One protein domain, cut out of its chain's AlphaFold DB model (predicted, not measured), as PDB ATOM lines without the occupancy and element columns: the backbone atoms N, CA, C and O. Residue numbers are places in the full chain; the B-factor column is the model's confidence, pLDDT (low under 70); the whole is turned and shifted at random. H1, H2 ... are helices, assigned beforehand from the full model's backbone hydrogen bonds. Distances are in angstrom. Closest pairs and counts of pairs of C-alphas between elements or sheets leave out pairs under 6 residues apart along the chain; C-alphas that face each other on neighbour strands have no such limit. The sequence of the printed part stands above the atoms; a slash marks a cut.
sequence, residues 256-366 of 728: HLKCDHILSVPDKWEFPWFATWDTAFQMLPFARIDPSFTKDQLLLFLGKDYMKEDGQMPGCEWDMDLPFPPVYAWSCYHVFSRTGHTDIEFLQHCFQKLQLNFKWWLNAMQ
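AT A GLANCE: This is residues 256 to 366 of the 728 residues of an uncharacterized protein of Crassostrea gigas (UniProt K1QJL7). Four helices lie side by side in an up-and-down bundle, each running against the one before it. H2 and H3 lie between H4, the longest, and H1. Residues 256 to 275 loop out past H1, on the side away from H4, and the link of residues 303 to 327 winds over one end of the bundle. The printed part has 111 residues, with H1, H2, H3 and H4 in chain order and no named strand; the class is all helix. It is compact, with a radius of gyration of the C-alphas of 13.4 A and spans of 35 by 35 by 23 A.

IN THESE COORDINATES: H4, residues 344 to 364, measures 29.9 A and ends at C-alpha 364 (16.868, -10.017, -30.690). H3 is residues 328 to 338, 15.4 A. H2 is residues 291 to 302, 17.2 A. H1, residues 276 to 289, measures 20.2 A and begins at C-alpha 276 (6.478, -7.129, -16.152).

HOW THE PARTS SIT: H4 touches H3 with residues 346 to 354 alone, the closest C-alphas being those of Leu 354 and Ala 329, 6.8 A apart; this hairpin has a shallow tilt of 18 degrees. With the same residues alone H4 touches H2, at Lys 353 and Leu 302, whose C-alphas are 5.9 A apart. H3 touches H1, the same way at a shallow tilt of 6 degrees, with the C-alphas of Ser 331 and Ala 280 closest at 5.3 A. H1 and H4 are apart. In H3 every O i to N i+4 pair is within hydrogen-bond range; in H1 6 of 10, in H2 6 of 8 and in H4 16 of 17 are.

THE WHOLE: The farthest C-alphas, those of Ile 289 and Gln 366, are 38.1 A apart. The printed part has no cut. The link from H2 to H3 is long; the other two are tight. The mean pLDDT of the printed part is 90.7, and no printed residue is under 70.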
ATOM      1  N   HIS A 256      15.372   6.501 -20.580       86.06
ATOM      2  CA  HIS A 256      14.036   7.033 -20.849       86.06
ATOM      3  C   HIS A 256      13.010   6.642 -19.774       86.06
ATOM      4  O   HIS A 256      11.935   7.245 -19.740       86.06
ATOM      5  N   LEU A 257      13.340   5.659 -18.925       85.12
ATOM      6  CA  LEU A 257      12.435   5.093 -17.936       85.12
ATOM      7  C   LEU A 257      12.003   6.151 -16.914       85.12
ATOM      8  O   LEU A 257      12.842   6.855 -16.345       85.12
ATOM      9  N   LYS A 258      10.697   6.240 -16.647       83.94
ATOM     10  CA  LYS A 258      10.145   7.060 -15.558       83.94
ATOM     11  C   LYS A 258       9.183   6.247 -14.704       83.94
ATOM     12  O   LYS A 258       8.046   5.993 -15.092       83.94
ATOM     13  N   CYS A 259       9.643   5.897 -13.509       79.56
ATOM     14  CA  CYS A 259       8.866   5.169 -12.511       79.56
ATOM     15  C   CYS A 259       8.198   6.125 -11.509       79.56
ATOM     16  O   CYS A 259       8.448   6.032 -10.311       79.56
ATOM     17  N   ASP A 260       7.388   7.074 -11.985       78.31
ATOM     18  CA  ASP A 260       6.599   8.001 -11.149       78.31
ATOM     19  C   ASP A 260       5.126   7.572 -10.982       78.31
ATOM     20  O   ASP A 260       4.316   8.310 -10.419       78.31
ATOM     21  N   HIS A 261       4.783   6.368 -11.446       84.69
ATOM     22  CA  HIS A 261       3.437   5.800 -11.389       84.69
ATOM     23  C   HIS A 261       3.250   4.885 -10.170       84.69
ATOM     24  O   HIS A 261       4.192   4.248  -9.699       84.69
ATOM     25  N   ILE A 262       2.006   4.761  -9.697       85.25
ATOM     26  CA  ILE A 262       1.621   3.739  -8.714       85.25
ATOM     27  C   ILE A 262       1.552   2.388  -9.424       85.25
ATOM     28  O   ILE A 262       0.801   2.235 -10.389       85.25
ATOM     29  N   LEU A 263       2.309   1.414  -8.922       87.31
ATOM     30  CA  LEU A 263       2.379   0.065  -9.474       87.31
ATOM     31  C   LEU A 263       1.850  -0.960  -8.471       87.31
ATOM     32  O   LEU A 263       2.151  -0.884  -7.277       87.31
ATOM     33  N   SER A 264       1.089  -1.931  -8.977       89.12
ATOM     34  CA  SER A 264       0.899  -3.204  -8.278       89.12
ATOM     35  C   SER A 264       2.227  -3.960  -8.279       89.12
ATOM     36  O   SER A 264       2.913  -4.008  -9.301       89.12
ATOM     37  N   VAL A 265       2.597  -4.534  -7.138       89.44
ATOM     38  CA  VAL A 265       3.828  -5.319  -6.974       89.44
ATOM     39  C   VAL A 265       3.493  -6.694  -6.393       89.44
ATOM     40  O   VAL A 265       2.460  -6.816  -5.731       89.44
ATOM     41  N   PRO A 266       4.323  -7.728  -6.631       88.19
ATOM     42  CA  PRO A 266       4.041  -9.081  -6.148       88.19
ATOM     43  C   PRO A 266       3.946  -9.175  -4.622       88.19
ATOM     44  O   PRO A 266       3.057  -9.854  -4.109       88.19
ATOM     45  N   ASP A 267       4.833  -8.467  -3.918       89.31
ATOM     46  CA  ASP A 267       4.941  -8.455  -2.459       89.31
ATOM     47  C   ASP A 267       5.486  -7.087  -1.987       89.31
ATOM     48  O   ASP A 267       6.375  -6.511  -2.606       89.31
ATOM     49  N   LYS A 268       4.962  -6.513  -0.895       88.00
ATOM     50  CA  LYS A 268       5.399  -5.180  -0.417       88.00
ATOM     51  C   LYS A 268       6.718  -5.191   0.364       88.00
ATOM     52  O   LYS A 268       7.254  -4.112   0.643       88.00
ATOM     53  N   TRP A 269       7.190  -6.354   0.788       88.94
ATOM     54  CA  TRP A 269       8.411  -6.568   1.553       88.94
ATOM     55  C   TRP A 269       9.483  -7.270   0.711       88.94
ATOM     56  O   TRP A 269      10.546  -6.677   0.538       88.94
ATOM     57  N   GLU A 270       9.219  -8.455   0.148       83.88
ATOM     58  CA  GLU A 270      10.222  -9.209  -0.633       83.88
ATOM     59  C   GLU A 270      10.468  -8.568  -1.991       83.88
ATOM     60  O   GLU A 270      11.595  -8.187  -2.313       83.88
ATOM     61  N   PHE A 271       9.386  -8.308  -2.722       85.44
ATOM     62  CA  PHE A 271       9.432  -7.801  -4.088       85.44
ATOM     63  C   PHE A 271       8.814  -6.400  -4.218       85.44
ATOM     64  O   PHE A 271       7.864  -6.227  -4.985       85.44
ATOM     65  N   PRO A 272       9.328  -5.353  -3.525       86.94
ATOM     66  CA  PRO A 272       8.782  -3.992  -3.575       86.94
ATOM     67  C   PRO A 272       9.119  -3.259  -4.890       86.94
ATOM     68  O   PRO A 272       9.305  -2.037  -4.925       86.94
ATOM     69  N   TRP A 273       9.221  -4.015  -5.975       85.50
ATOM     70  CA  TRP A 273       9.628  -3.638  -7.314       85.50
ATOM     71  C   TRP A 273       8.770  -4.399  -8.327       85.50
ATOM     72  O   TRP A 273       8.151  -5.414  -8.011       85.50
ATOM     73  N   PHE A 274       8.685  -3.885  -9.551       87.44
ATOM     74  CA  PHE A 274       7.863  -4.518 -10.576       87.44
ATOM     75  C   PHE A 274       8.630  -5.592 -11.350       87.44
ATOM     76  O   PHE A 274       9.800  -5.426 -11.704       87.44
ATOM     77  N   ALA A 275       7.910  -6.644 -11.717       88.25
ATOM     78  CA  ALA A 275       8.261  -7.536 -12.805       88.25
ATOM     79  C   ALA A 275       7.126  -7.511 -13.832       88.25
ATOM     80  O   ALA A 275       5.939  -7.628 -13.504       88.25
ATOM     81  N   THR A 276       7.483  -7.314 -15.099       90.06
ATOM     82  CA  THR A 276       6.478  -7.129 -16.152       90.06
ATOM     83  C   THR A 276       5.599  -8.369 -16.325       90.06
ATOM     84  O   THR A 276       4.392  -8.243 -16.528       90.06
ATOM     85  N   TRP A 277       6.153  -9.579 -16.211       89.31
ATOM     86  CA  TRP A 277       5.354 -10.798 -16.372       89.31
ATOM     87  C   TRP A 277       4.411 -11.047 -15.189       89.31
ATOM     88  O   TRP A 277       3.246 -11.362 -15.421       89.31
ATOM     89  N   ASP A 278       4.844 -10.792 -13.949       90.94
ATOM     90  CA  ASP A 278       3.982 -10.806 -12.764       90.94
ATOM     91  C   ASP A 278       2.751  -9.922 -12.942       90.94
ATOM     92  O   ASP A 278       1.630 -10.354 -12.670       90.94
ATOM     93  N   THR A 279       2.948  -8.703 -13.460       92.69
ATOM     94  CA  THR A 279       1.849  -7.763 -13.726       92.69
ATOM     95  C   THR A 279       0.802  -8.405 -14.637       92.69
ATOM     96  O   THR A 279      -0.393  -8.306 -14.373       92.69
ATOM     97  N   ALA A 280       1.227  -9.121 -15.683       93.25
ATOM     98  CA  ALA A 280       0.305  -9.773 -16.607       93.25
ATOM     99  C   ALA A 280      -0.612 -10.789 -15.899       93.25
ATOM    100  O   ALA A 280      -1.795 -10.858 -16.229       93.25
ATOM    101  N   PHE A 281      -0.103 -11.530 -14.911       92.69
ATOM    102  CA  PHE A 281      -0.897 -12.485 -14.131       92.69
ATOM    103  C   PHE A 281      -1.749 -11.816 -13.053       92.69
ATOM    104  O   PHE A 281      -2.933 -12.128 -12.950       92.69
ATOM    105  N   GLN A 282      -1.188 -10.864 -12.303       91.12
ATOM    106  CA  GLN A 282      -1.891 -10.103 -11.261       91.12
ATOM    107  C   GLN A 282      -3.144  -9.411 -11.797       91.12
ATOM    108  O   GLN A 282      -4.170  -9.316 -11.125       91.12
ATOM    109  N   MET A 283      -3.069  -8.922 -13.033       93.12
ATOM    110  CA  MET A 283      -4.141  -8.148 -13.642       93.12
ATOM    111  C   MET A 283      -5.399  -8.969 -13.958       93.12
ATOM    112  O   MET A 283      -6.474  -8.386 -14.063       93.12
ATOM    113  N   LEU A 284      -5.321 -10.301 -14.032       91.12
ATOM    114  CA  LEU A 284      -6.501 -11.152 -14.230       91.12
ATOM    115  C   LEU A 284      -7.501 -11.049 -13.059       91.12
ATOM    116  O   LEU A 284      -8.626 -10.602 -13.305       91.12
ATOM    117  N   PRO A 285      -7.125 -11.385 -11.807       89.88
ATOM    118  CA  PRO A 285      -8.037 -11.270 -10.672       89.88
ATOM    119  C   PRO A 285      -8.390  -9.812 -10.370       89.88
ATOM    120  O   PRO A 285      -9.542  -9.516 -10.042       89.88
ATOM    121  N   PHE A 286      -7.455  -8.873 -10.560       88.88
ATOM    122  CA  PHE A 286      -7.739  -7.442 -10.408       88.88
ATOM    123  C   PHE A 286      -8.806  -6.932 -11.382       88.88
ATOM    124  O   PHE A 286      -9.563  -6.034 -11.009       88.88
ATOM    125  N   ALA A 287      -8.916  -7.510 -12.583       89.56
ATOM    126  CA  ALA A 287      -9.911  -7.093 -13.569       89.56
ATOM    127  C   ALA A 287     -11.342  -7.217 -13.042       89.56
ATOM    128  O   ALA A 287     -12.193  -6.436 -13.449       89.56
ATOM    129  N   ARG A 288     -11.611  -8.169 -12.136       84.69
ATOM    130  CA  ARG A 288     -12.920  -8.294 -11.477       84.69
ATOM    131  C   ARG A 288     -13.191  -7.086 -10.590       84.69
ATOM    132  O   ARG A 288     -14.290  -6.549 -10.593       84.69
ATOM    133  N   ILE A 289     -12.167  -6.663  -9.857       84.12
ATOM    134  CA  ILE A 289     -12.232  -5.693  -8.767       84.12
ATOM    135  C   ILE A 289     -12.239  -4.243  -9.282       84.12
ATOM    136  O   ILE A 289     -13.131  -3.470  -8.937       84.12
ATOM    137  N   ASP A 290     -11.254  -3.859 -10.101       86.62
ATOM    138  CA  ASP A 290     -11.176  -2.533 -10.735       86.62
ATOM    139  C   ASP A 290     -10.672  -2.664 -12.186       86.62
ATOM    140  O   ASP A 290      -9.486  -2.449 -12.461       86.62
ATOM    141  N   PRO A 291     -11.577  -2.956 -13.144       88.25
ATOM    142  CA  PRO A 291     -11.264  -3.038 -14.571       88.25
ATOM    143  C   PRO A 291     -10.455  -1.865 -15.135       88.25
ATOM    144  O   PRO A 291      -9.666  -2.037 -16.065       88.25
ATOM    145  N   SER A 292     -10.696  -0.652 -14.626       88.00
ATOM    146  CA  SER A 292     -10.035   0.557 -15.118       88.00
ATOM    147  C   SER A 292      -8.584   0.581 -14.666       88.00
ATOM    148  O   SER A 292      -7.704   0.787 -15.496       88.00
ATOM    149  N   PHE A 293      -8.338   0.332 -13.376       88.31
ATOM    150  CA  PHE A 293      -6.984   0.243 -12.835       88.31
ATOM    151  C   PHE A 293      -6.181  -0.842 -13.552       88.31
ATOM    152  O   PHE A 293      -5.050  -0.598 -13.961       88.31
ATOM    153  N   THR A 294      -6.790  -2.004 -13.795       92.12
ATOM    154  CA  THR A 294      -6.155  -3.105 -14.520       92.12
ATOM    155  C   THR A 294      -5.684  -2.704 -15.916       92.12
ATOM    156  O   THR A 294      -4.541  -2.967 -16.294       92.12
ATOM    157  N   LYS A 295      -6.548  -2.045 -16.695       94.56
ATOM    158  CA  LYS A 295      -6.193  -1.566 -18.037       94.56
ATOM    159  C   LYS A 295      -5.090  -0.517 -17.982       94.56
ATOM    160  O   LYS A 295      -4.166  -0.583 -18.790       94.56
ATOM    161  N   ASP A 296      -5.157   0.405 -17.023       92.94
ATOM    162  CA  ASP A 296      -4.127   1.424 -16.836       92.94
ATOM    163  C   ASP A 296      -2.768   0.777 -16.506       92.94
ATOM    164  O   ASP A 296      -1.785   1.098 -17.169       92.94
ATOM    165  N   GLN A 297      -2.713  -0.197 -15.585       93.38
ATOM    166  CA  GLN A 297      -1.486  -0.940 -15.244       93.38
ATOM    167  C   GLN A 297      -0.872  -1.653 -16.457       93.38
ATOM    168  O   GLN A 297       0.335  -1.559 -16.676       93.38
ATOM    169  N   LEU A 298      -1.689  -2.319 -17.285       95.81
ATOM    170  CA  LEU A 298      -1.202  -2.971 -18.507       95.81
ATOM    171  C   LEU A 298      -0.674  -1.956 -19.535       95.81
ATOM    172  O   LEU A 298       0.320  -2.201 -20.219       95.81
ATOM    173  N   LEU A 299      -1.307  -0.789 -19.648       95.88
ATOM    174  CA  LEU A 299      -0.859   0.253 -20.570       95.88
ATOM    175  C   LEU A 299       0.455   0.918 -20.134       95.88
ATOM    176  O   LEU A 299       1.188   1.381 -21.010       95.88
ATOM    177  N   LEU A 300       0.780   0.949 -18.834       93.75
ATOM    178  CA  LEU A 300       2.015   1.564 -18.326       93.75
ATOM    179  C   LEU A 300       3.255   0.968 -18.997       93.75
ATOM    180  O   LEU A 300       4.021   1.696 -19.629       93.75
ATOM    181  N   PHE A 301       3.401  -0.358 -18.952       94.06
ATOM    182  CA  PHE A 301       4.568  -1.054 -19.503       94.06
ATOM    183  C   PHE A 301       4.631  -1.055 -21.037       94.06
ATOM    184  O   PHE A 301       5.684  -1.314 -21.612       94.06
ATOM    185  N   LEU A 302       3.523  -0.732 -21.711       95.50
ATOM    186  CA  LEU A 302       3.454  -0.520 -23.163       95.50
ATOM    187  C   LEU A 302       3.682   0.957 -23.554       95.50
ATOM    188  O   LEU A 302       3.811   1.307 -24.738       95.50
ATOM    189  N   GLY A 303       3.720   1.837 -22.556       92.38
ATOM    190  CA  GLY A 303       3.924   3.267 -22.686       92.38
ATOM    191  C   GLY A 303       5.369   3.638 -23.004       92.38
ATOM    192  O   GLY A 303       6.310   2.881 -22.791       92.38
ATOM    193  N   LYS A 304       5.552   4.862 -23.503       89.81
ATOM    194  CA  LYS A 304       6.869   5.432 -23.855       89.81
ATOM    195  C   LYS A 304       7.815   5.608 -22.661       89.81
ATOM    196  O   LYS A 304       9.002   5.819 -22.860       89.81
ATOM    197  N   ASP A 305       7.255   5.647 -21.453       90.44
ATOM    198  CA  ASP A 305       8.008   5.873 -20.224       90.44
ATOM    199  C   ASP A 305       8.540   4.554 -19.643       90.44
ATOM    200  O   ASP A 305       9.310   4.614 -18.696       90.44
ATOM    201  N   TYR A 306       8.174   3.396 -20.218       93.25
ATOM    202  CA  TYR A 306       8.653   2.068 -19.810       93.25
ATOM    203  C   TYR A 306       9.211   1.241 -20.972       93.25
ATOM    204  O   TYR A 306      10.261   0.639 -20.818       93.25
ATOM    205  N   MET A 307       8.535   1.186 -22.124       94.50
ATOM    206  CA  MET A 307       8.974   0.402 -23.286       94.50
ATOM    207  C   MET A 307      10.022   1.167 -24.106       94.50
ATOM    208  O   MET A 307       9.787   2.317 -24.494       94.50
ATOM    209  N   LYS A 308      11.125   0.495 -24.466       93.12
ATOM    210  CA  LYS A 308      12.130   1.028 -25.400       93.12
ATOM    211  C   LYS A 308      11.537   1.269 -26.790       93.12
ATOM    212  O   LYS A 308      10.581   0.625 -27.219       93.12
ATOM    213  N   GLU A 309      12.168   2.163 -27.550       90.38
ATOM    214  CA  GLU A 309      11.752   2.492 -28.923       90.38
ATOM    215  C   GLU A 309      11.779   1.290 -29.883       90.38
ATOM    216  O   GLU A 309      11.013   1.253 -30.848       90.38
ATOM    217  N   ASP A 310      12.635   0.300 -29.619       91.62
ATOM    218  CA  ASP A 310      12.741  -0.937 -30.397       91.62
ATOM    219  C   ASP A 310      11.661  -1.980 -30.053       91.62
ATOM    220  O   ASP A 310      11.538  -2.980 -30.762       91.62
ATOM    221  N   GLY A 311      10.849  -1.728 -29.019       93.75
ATOM    222  CA  GLY A 311       9.781  -2.604 -28.547       93.75
ATOM    223  C   GLY A 311      10.148  -3.477 -27.345       93.75
ATOM    224  O   GLY A 311       9.280  -4.218 -26.874       93.75
ATOM    225  N   GLN A 312      11.378  -3.413 -26.825       94.25
ATOM    226  CA  GLN A 312      11.738  -4.135 -25.602       94.25
ATOM    227  C   GLN A 312      10.941  -3.590 -24.410       94.25
ATOM    228  O   GLN A 312      10.942  -2.390 -24.133       94.25
ATOM    229  N   MET A 313      10.263  -4.487 -23.698       94.00
ATOM    230  CA  MET A 313       9.647  -4.183 -22.405       94.00
ATOM    231  C   MET A 313      10.678  -4.415 -21.296       94.00
ATOM    232  O   MET A 313      11.506  -5.313 -21.457       94.00
ATOM    233  N   PRO A 314      10.652  -3.636 -20.201       91.94
ATOM    234  CA  PRO A 314      11.589  -3.845 -19.107       91.94
ATOM    235  C   PRO A 314      11.314  -5.201 -18.460       91.94
ATOM    236  O   PRO A 314      10.154  -5.574 -18.283       91.94
ATOM    237  N   GLY A 315      12.364  -5.934 -18.104       88.19
ATOM    238  CA  GLY A 315      12.252  -7.123 -17.268       88.19
ATOM    239  C   GLY A 315      11.787  -6.729 -15.868       88.19
ATOM    240  O   GLY A 315      10.589  -6.610 -15.589       88.19
ATOM    241  N   CYS A 316      12.750  -6.491 -14.988       86.31
ATOM    242  CA  CYS A 316      12.528  -6.075 -13.605       86.31
ATOM    243  C   CYS A 316      13.559  -5.021 -13.190       86.31
ATOM    244  O   CYS A 316      14.490  -4.723 -13.936       86.31
ATOM    245  N   GLU A 317      13.400  -4.427 -12.007       81.75
ATOM    246  CA  GLU A 317      14.277  -3.328 -11.576       81.75
ATOM    247  C   GLU A 317      15.753  -3.738 -11.423       81.75
ATOM    248  O   GLU A 317      16.630  -2.884 -11.574       81.75
ATOM    249  N   TRP A 318      16.046  -5.022 -11.176       76.94
ATOM    250  CA  TRP A 318      17.425  -5.505 -11.034       76.94
ATOM    251  C   TRP A 318      18.162  -5.625 -12.375       76.94
ATOM    252  O   TRP A 318      19.325  -5.230 -12.469       76.94
ATOM    253  N   ASP A 319      17.473  -6.115 -13.407       80.56
ATOM    254  CA  ASP A 319      17.963  -6.210 -14.780       80.56
ATOM    255  C   ASP A 319      16.784  -6.018 -15.743       80.56
ATOM    256  O   ASP A 319      15.938  -6.893 -15.961       80.56
ATOM    257  N   MET A 320      16.713  -4.814 -16.301       87.00
ATOM    258  CA  MET A 320      15.648  -4.419 -17.213       87.00
ATOM    259  C   MET A 320      15.832  -5.036 -18.597       87.00
ATOM    260  O   MET A 320      14.861  -5.109 -19.347       87.00
ATOM    261  N   ASP A 321      17.039  -5.490 -18.950       86.12
ATOM    262  CA  ASP A 321      17.292  -6.128 -20.238       86.12
ATOM    263  C   ASP A 321      16.858  -7.601 -20.266       86.12
ATOM    264  O   ASP A 321      16.761  -8.176 -21.356       86.12
ATOM    265  N   LEU A 322      16.535  -8.197 -19.109       83.25
ATOM    266  CA  LEU A 322      16.035  -9.566 -19.037       83.25
ATOM    267  C   LEU A 322      14.739  -9.748 -19.836       83.25
ATOM    268  O   LEU A 322      13.725  -9.106 -19.541       83.25
ATOM    269  N   PRO A 323      14.720 -10.675 -20.807       84.62
ATOM    270  CA  PRO A 323      13.481 -11.081 -21.440       84.62
ATOM    271  C   PRO A 323      12.654 -11.945 -20.482       84.62
ATOM    272  O   PRO A 323      13.086 -12.997 -20.010       84.62
ATOM    273  N   PHE A 324      11.417 -11.525 -20.249       86.75
ATOM    274  CA  PHE A 324      10.409 -12.322 -19.557       86.75
ATOM    275  C   PHE A 324       9.419 -12.973 -20.531       86.75
ATOM    276  O   PHE A 324       9.327 -12.533 -21.678       86.75
ATOM    277  N   PRO A 325       8.650 -13.996 -20.105       90.12
ATOM    278  CA  PRO A 325       7.659 -14.633 -20.959       90.12
ATOM    279  C   PRO A 325       6.704 -13.603 -21.580       90.12
ATOM    280  O   PRO A 325       6.113 -12.804 -20.849       90.12
ATOM    281  N   PRO A 326       6.505 -13.608 -22.910       93.25
ATOM    282  CA  PRO A 326       5.617 -12.685 -23.614       93.25
ATOM    283  C   PRO A 326       4.122 -13.018 -23.424       93.25
ATOM    284  O   PRO A 326       3.354 -13.141 -24.378       93.25
ATOM    285  N   VAL A 327       3.678 -13.133 -22.171       93.88
ATOM    286  CA  VAL A 327       2.280 -13.396 -21.776       93.88
ATOM    287  C   VAL A 327       1.413 -12.130 -21.757       93.88
ATOM    288  O   VAL A 327       0.216 -12.175 -21.488       93.88
ATOM    289  N   TYR A 328       1.991 -10.972 -22.070       95.94
ATOM    290  CA  TYR A 328       1.313  -9.682 -21.963       95.94
ATOM    291  C   TYR A 328       0.134  -9.533 -22.936       95.94
ATOM    292  O   TYR A 328      -0.904  -8.977 -22.576       95.94
ATOM    293  N   ALA A 329       0.262 -10.069 -24.156       97.31
ATOM    294  CA  ALA A 329      -0.826 -10.083 -25.137       97.31
ATOM    295  C   ALA A 329      -2.019 -10.915 -24.661       97.31
ATOM    296  O   ALA A 329      -3.159 -10.468 -24.757       97.31
ATOM    297  N   TRP A 330      -1.736 -12.086 -24.091       96.50
ATOM    298  CA  TRP A 330      -2.735 -12.940 -23.459       96.50
ATOM    299  C   TRP A 330      -3.461 -12.195 -22.335       96.50
ATOM    300  O   TRP A 330      -4.685 -12.094 -22.365       96.50
ATOM    301  N   SER A 331      -2.727 -11.561 -21.416       96.06
ATOM    302  CA  SER A 331      -3.333 -10.792 -20.320       96.06
ATOM    303  C   SER A 331      -4.212  -9.642 -20.826       96.06
ATOM    304  O   SER A 331      -5.370  -9.523 -20.424       96.06
ATOM    305  N   CYS A 332      -3.726  -8.849 -21.793       97.00
ATOM    306  CA  CYS A 332      -4.505  -7.767 -22.404       97.00
ATOM    307  C   CYS A 332      -5.818  -8.273 -23.016       97.00
ATOM    308  O   CYS A 332      -6.865  -7.648 -22.836       97.00
ATOM    309  N   TYR A 333      -5.770  -9.402 -23.725       95.81
ATOM    310  CA  TYR A 333      -6.959 -10.009 -24.309       95.81
ATOM    311  C   TYR A 333      -7.936 -10.511 -23.239       95.81
ATOM    312  O   TYR A 333      -9.125 -10.209 -23.323       95.81
ATOM    313  N   HIS A 334      -7.457 -11.205 -22.204       93.44
ATOM    314  CA  HIS A 334      -8.316 -11.692 -21.122       93.44
ATOM    315  C   HIS A 334      -9.001 -10.551 -20.367       93.44
ATOM    316  O   HIS A 334     -10.206 -10.621 -20.125       93.44
ATOM    317  N   VAL A 335      -8.278  -9.474 -20.052       93.94
ATOM    318  CA  VAL A 335      -8.864  -8.281 -19.422       93.94
ATOM    319  C   VAL A 335      -9.900  -7.633 -20.345       93.94
ATOM    320  O   VAL A 335     -10.989  -7.270 -19.904       93.94
ATOM    321  N   PHE A 336      -9.621  -7.522 -21.644       93.94
ATOM    322  CA  PHE A 336     -10.590  -7.012 -22.618       93.94
ATOM    323  C   PHE A 336     -11.858  -7.885 -22.707       93.94
ATOM    324  O   PHE A 336     -12.971  -7.361 -22.636       93.94
ATOM    325  N   SER A 337     -11.694  -9.206 -22.808       89.81
ATOM    326  CA  SER A 337     -12.781 -10.189 -22.903       89.81
ATOM    327  C   SER A 337     -13.701 -10.110 -21.687       89.81
ATOM    328  O   SER A 337     -14.906  -9.884 -21.808       89.81
ATOM    329  N   ARG A 338     -13.114 -10.176 -20.489       85.75
ATOM    330  CA  ARG A 338     -13.861 -10.199 -19.226       85.75
ATOM    331  C   ARG A 338     -14.488  -8.856 -18.857       85.75
ATOM    332  O   ARG A 338     -15.457  -8.802 -18.109       85.75
ATOM    333  N   THR A 339     -13.995  -7.762 -19.437       86.69
ATOM    334  CA  THR A 339     -14.634  -6.438 -19.331       86.69
ATOM    335  C   THR A 339     -15.712  -6.207 -20.394       86.69
ATOM    336  O   THR A 339     -16.164  -5.079 -20.586       86.69
ATOM    337  N   GLY A 340     -16.158  -7.278 -21.059       83.75
ATOM    338  CA  GLY A 340     -17.344  -7.304 -21.910       83.75
ATOM    339  C   GLY A 340     -17.100  -7.038 -23.388       83.75
ATOM    340  O   GLY A 340     -18.046  -6.706 -24.096       83.75
ATOM    341  N   HIS A 341     -15.859  -7.169 -23.864       84.75
ATOM    342  CA  HIS A 341     -15.483  -6.926 -25.262       84.75
ATOM    343  C   HIS A 341     -15.828  -5.515 -25.785       84.75
ATOM    344  O   HIS A 341     -15.955  -5.305 -26.988       84.75
ATOM    345  N   THR A 342     -15.993  -4.524 -24.904       86.69
ATOM    346  CA  THR A 342     -16.472  -3.191 -25.312       86.69
ATOM    347  C   THR A 342     -15.354  -2.199 -25.619       86.69
ATOM    348  O   THR A 342     -15.557  -1.236 -26.353       86.69
ATOM    349  N   ASP A 343     -14.177  -2.381 -25.021       92.50
ATOM    350  CA  ASP A 343     -13.092  -1.395 -25.050       92.50
ATOM    351  C   ASP A 343     -12.092  -1.674 -26.176       92.50
ATOM    352  O   ASP A 343     -10.965  -2.131 -25.968       92.50
ATOM    353  N   ILE A 344     -12.552  -1.451 -27.406       94.00
ATOM    354  CA  ILE A 344     -11.765  -1.698 -28.618       94.00
ATOM    355  C   ILE A 344     -10.552  -0.761 -28.696       94.00
ATOM    356  O   ILE A 344      -9.502  -1.171 -29.185       94.00
ATOM    357  N   GLU A 345     -10.652   0.474 -28.192       94.31
ATOM    358  CA  GLU A 345      -9.536   1.430 -28.196       94.31
ATOM    359  C   GLU A 345      -8.363   0.939 -27.335       94.31
ATOM    360  O   GLU A 345      -7.217   0.968 -27.796       94.31
ATOM    361  N   PHE A 346      -8.646   0.425 -26.130       96.19
ATOM    362  CA  PHE A 346      -7.647  -0.243 -25.293       96.19
ATOM    363  C   PHE A 346      -6.961  -1.378 -26.057       96.19
ATOM    364  O   PHE A 346      -5.734  -1.403 -26.177       96.19
ATOM    365  N   LEU A 347      -7.752  -2.280 -26.647       96.88
ATOM    366  CA  LEU A 347      -7.219  -3.447 -27.344       96.88
ATOM    367  C   LEU A 347      -6.375  -3.055 -28.567       96.88
ATOM    368  O   LEU A 347      -5.310  -3.627 -28.794       96.88
ATOM    369  N   GLN A 348      -6.802  -2.045 -29.331       96.50
ATOM    370  CA  GLN A 348      -6.045  -1.505 -30.462       96.50
ATOM    371  C   GLN A 348      -4.708  -0.898 -30.026       96.50
ATOM    372  O   GLN A 348      -3.710  -1.073 -30.734       96.50
ATOM    373  N   HIS A 349      -4.672  -0.191 -28.892       96.81
ATOM    374  CA  HIS A 349      -3.439   0.380 -28.356       96.81
ATOM    375  C   HIS A 349      -2.465  -0.716 -27.920       96.81
ATOM    376  O   HIS A 349      -1.309  -0.716 -28.354       96.81
ATOM    377  N   CYS A 350      -2.949  -1.677 -27.127       97.81
ATOM    378  CA  CYS A 350      -2.160  -2.822 -26.689       97.81
ATOM    379  C   CYS A 350      -1.602  -3.579 -27.892       97.81
ATOM    380  O   CYS A 350      -0.396  -3.802 -27.968       97.81
ATOM    381  N   PHE A 351      -2.452  -3.878 -28.879       97.81
ATOM    382  CA  PHE A 351      -2.051  -4.558 -30.103       97.81
ATOM    383  C   PHE A 351      -0.886  -3.841 -30.784       97.81
ATOM    384  O   PHE A 351       0.157  -4.458 -30.967       97.81
ATOM    385  N   GLN A 352      -1.008  -2.542 -31.085       96.12
ATOM    386  CA  GLN A 352       0.038  -1.762 -31.767       96.12
ATOM    387  C   GLN A 352       1.393  -1.823 -31.049       96.12
ATOM    388  O   GLN A 352       2.427  -1.996 -31.698       96.12
ATOM    389  N   LYS A 353       1.393  -1.696 -29.719       97.69
ATOM    390  CA  LYS A 353       2.610  -1.749 -28.901       97.69
ATOM    391  C   LYS A 353       3.202  -3.151 -28.841       97.69
ATOM    392  O   LYS A 353       4.404  -3.324 -29.028       97.69
ATOM    393  N   LEU A 354       2.355  -4.161 -28.700       97.88
ATOM    394  CA  LEU A 354       2.771  -5.557 -28.705       97.88
ATOM    395  C   LEU A 354       3.289  -6.006 -30.078       97.88
ATOM    396  O   LEU A 354       4.154  -6.874 -30.127       97.88
ATOM    397  N   GLN A 355       2.879  -5.384 -31.193       97.50
ATOM    398  CA  GLN A 355       3.517  -5.642 -32.495       97.50
ATOM    399  C   GLN A 355       4.995  -5.221 -32.508       97.50
ATOM    400  O   GLN A 355       5.803  -5.869 -33.176       97.50
ATOM    401  N   LEU A 356       5.357  -4.139 -31.805       97.00
ATOM    402  CA  LEU A 356       6.755  -3.718 -31.660       97.00
ATOM    403  C   LEU A 356       7.520  -4.733 -30.814       97.00
ATOM    404  O   LEU A 356       8.564  -5.212 -31.246       97.00
ATOM    405  N   ASN A 357       6.951  -5.139 -29.679       97.06
ATOM    406  CA  ASN A 357       7.552  -6.158 -28.824       97.06
ATOM    407  C   ASN A 357       7.731  -7.506 -29.547       97.06
ATOM    408  O   ASN A 357       8.799  -8.107 -29.483       97.06
ATOM    409  N   PHE A 358       6.742  -7.943 -30.329       97.25
ATOM    410  CA  PHE A 358       6.841  -9.157 -31.143       97.25
ATOM    411  C   PHE A 358       7.990  -9.079 -32.159       97.25
ATOM    412  O   PHE A 358       8.737 -10.038 -32.347       97.25
ATOM    413  N   LYS A 359       8.174  -7.919 -32.804       96.12
ATOM    414  CA  LYS A 359       9.298  -7.689 -33.725       96.12
ATOM    415  C   LYS A 359      10.638  -7.675 -32.998       96.12
ATOM    416  O   LYS A 359      11.603  -8.208 -33.541       96.12
ATOM    417  N   TRP A 360      10.699  -7.100 -31.800       95.25
ATOM    418  CA  TRP A 360      11.891  -7.158 -30.961       95.25
ATOM    419  C   TRP A 360      12.286  -8.610 -30.675       95.25
ATOM    420  O   TRP A 360      13.415  -8.988 -30.971       95.25
ATOM    421  N   TRP A 361      11.342  -9.456 -30.254       94.19
ATOM    422  CA  TRP A 361      11.579 -10.888 -30.043       94.19
ATOM    423  C   TRP A 361      12.119 -11.601 -31.288       94.19
ATOM    424  O   TRP A 361      13.110 -12.329 -31.212       94.19
ATOM    425  N   LEU A 362      11.515 -11.361 -32.457       93.06
ATOM    426  CA  LEU A 362      11.989 -11.933 -33.723       93.06
ATOM    427  C   LEU A 362      13.414 -11.502 -34.092       93.06
ATOM    428  O   LEU A 362      14.124 -12.262 -34.746       93.06
ATOM    429  N   ASN A 363      13.822 -10.291 -33.714       90.94
ATOM    430  CA  ASN A 363      15.115  -9.728 -34.096       90.94
ATOM    431  C   ASN A 363      16.221 -10.022 -33.074       90.94
ATOM    432  O   ASN A 363      17.354 -10.278 -33.474       90.94
ATOM    433  N   ALA A 364      15.903  -9.946 -31.782       88.12
ATOM    434  CA  ALA A 364      16.868 -10.017 -30.690       88.12
ATOM    435  C   ALA A 364      17.029 -11.433 -30.123       88.12
ATOM    436  O   ALA A 364      18.127 -11.790 -29.709       88.12
ATOM    437  N   MET A 365      15.961 -12.239 -30.130       89.88
ATOM    438  CA  MET A 365      15.907 -13.515 -29.400       89.88
ATOM    439  C   MET A 365      15.844 -14.752 -30.308       89.88
ATOM    440  O   MET A 365      15.908 -15.883 -29.827       89.88
ATOM    441  N   GLN A 366      15.736 -14.572 -31.628       90.56
ATOM    442  CA  GLN A 366      15.767 -15.681 -32.586       90.56
ATOM    443  C   GLN A 366      17.196 -16.229 -32.767       90.56
ATOM    444  O   GLN A 366      18.123 -15.493 -33.114       90.56
TER     445      GLN A 366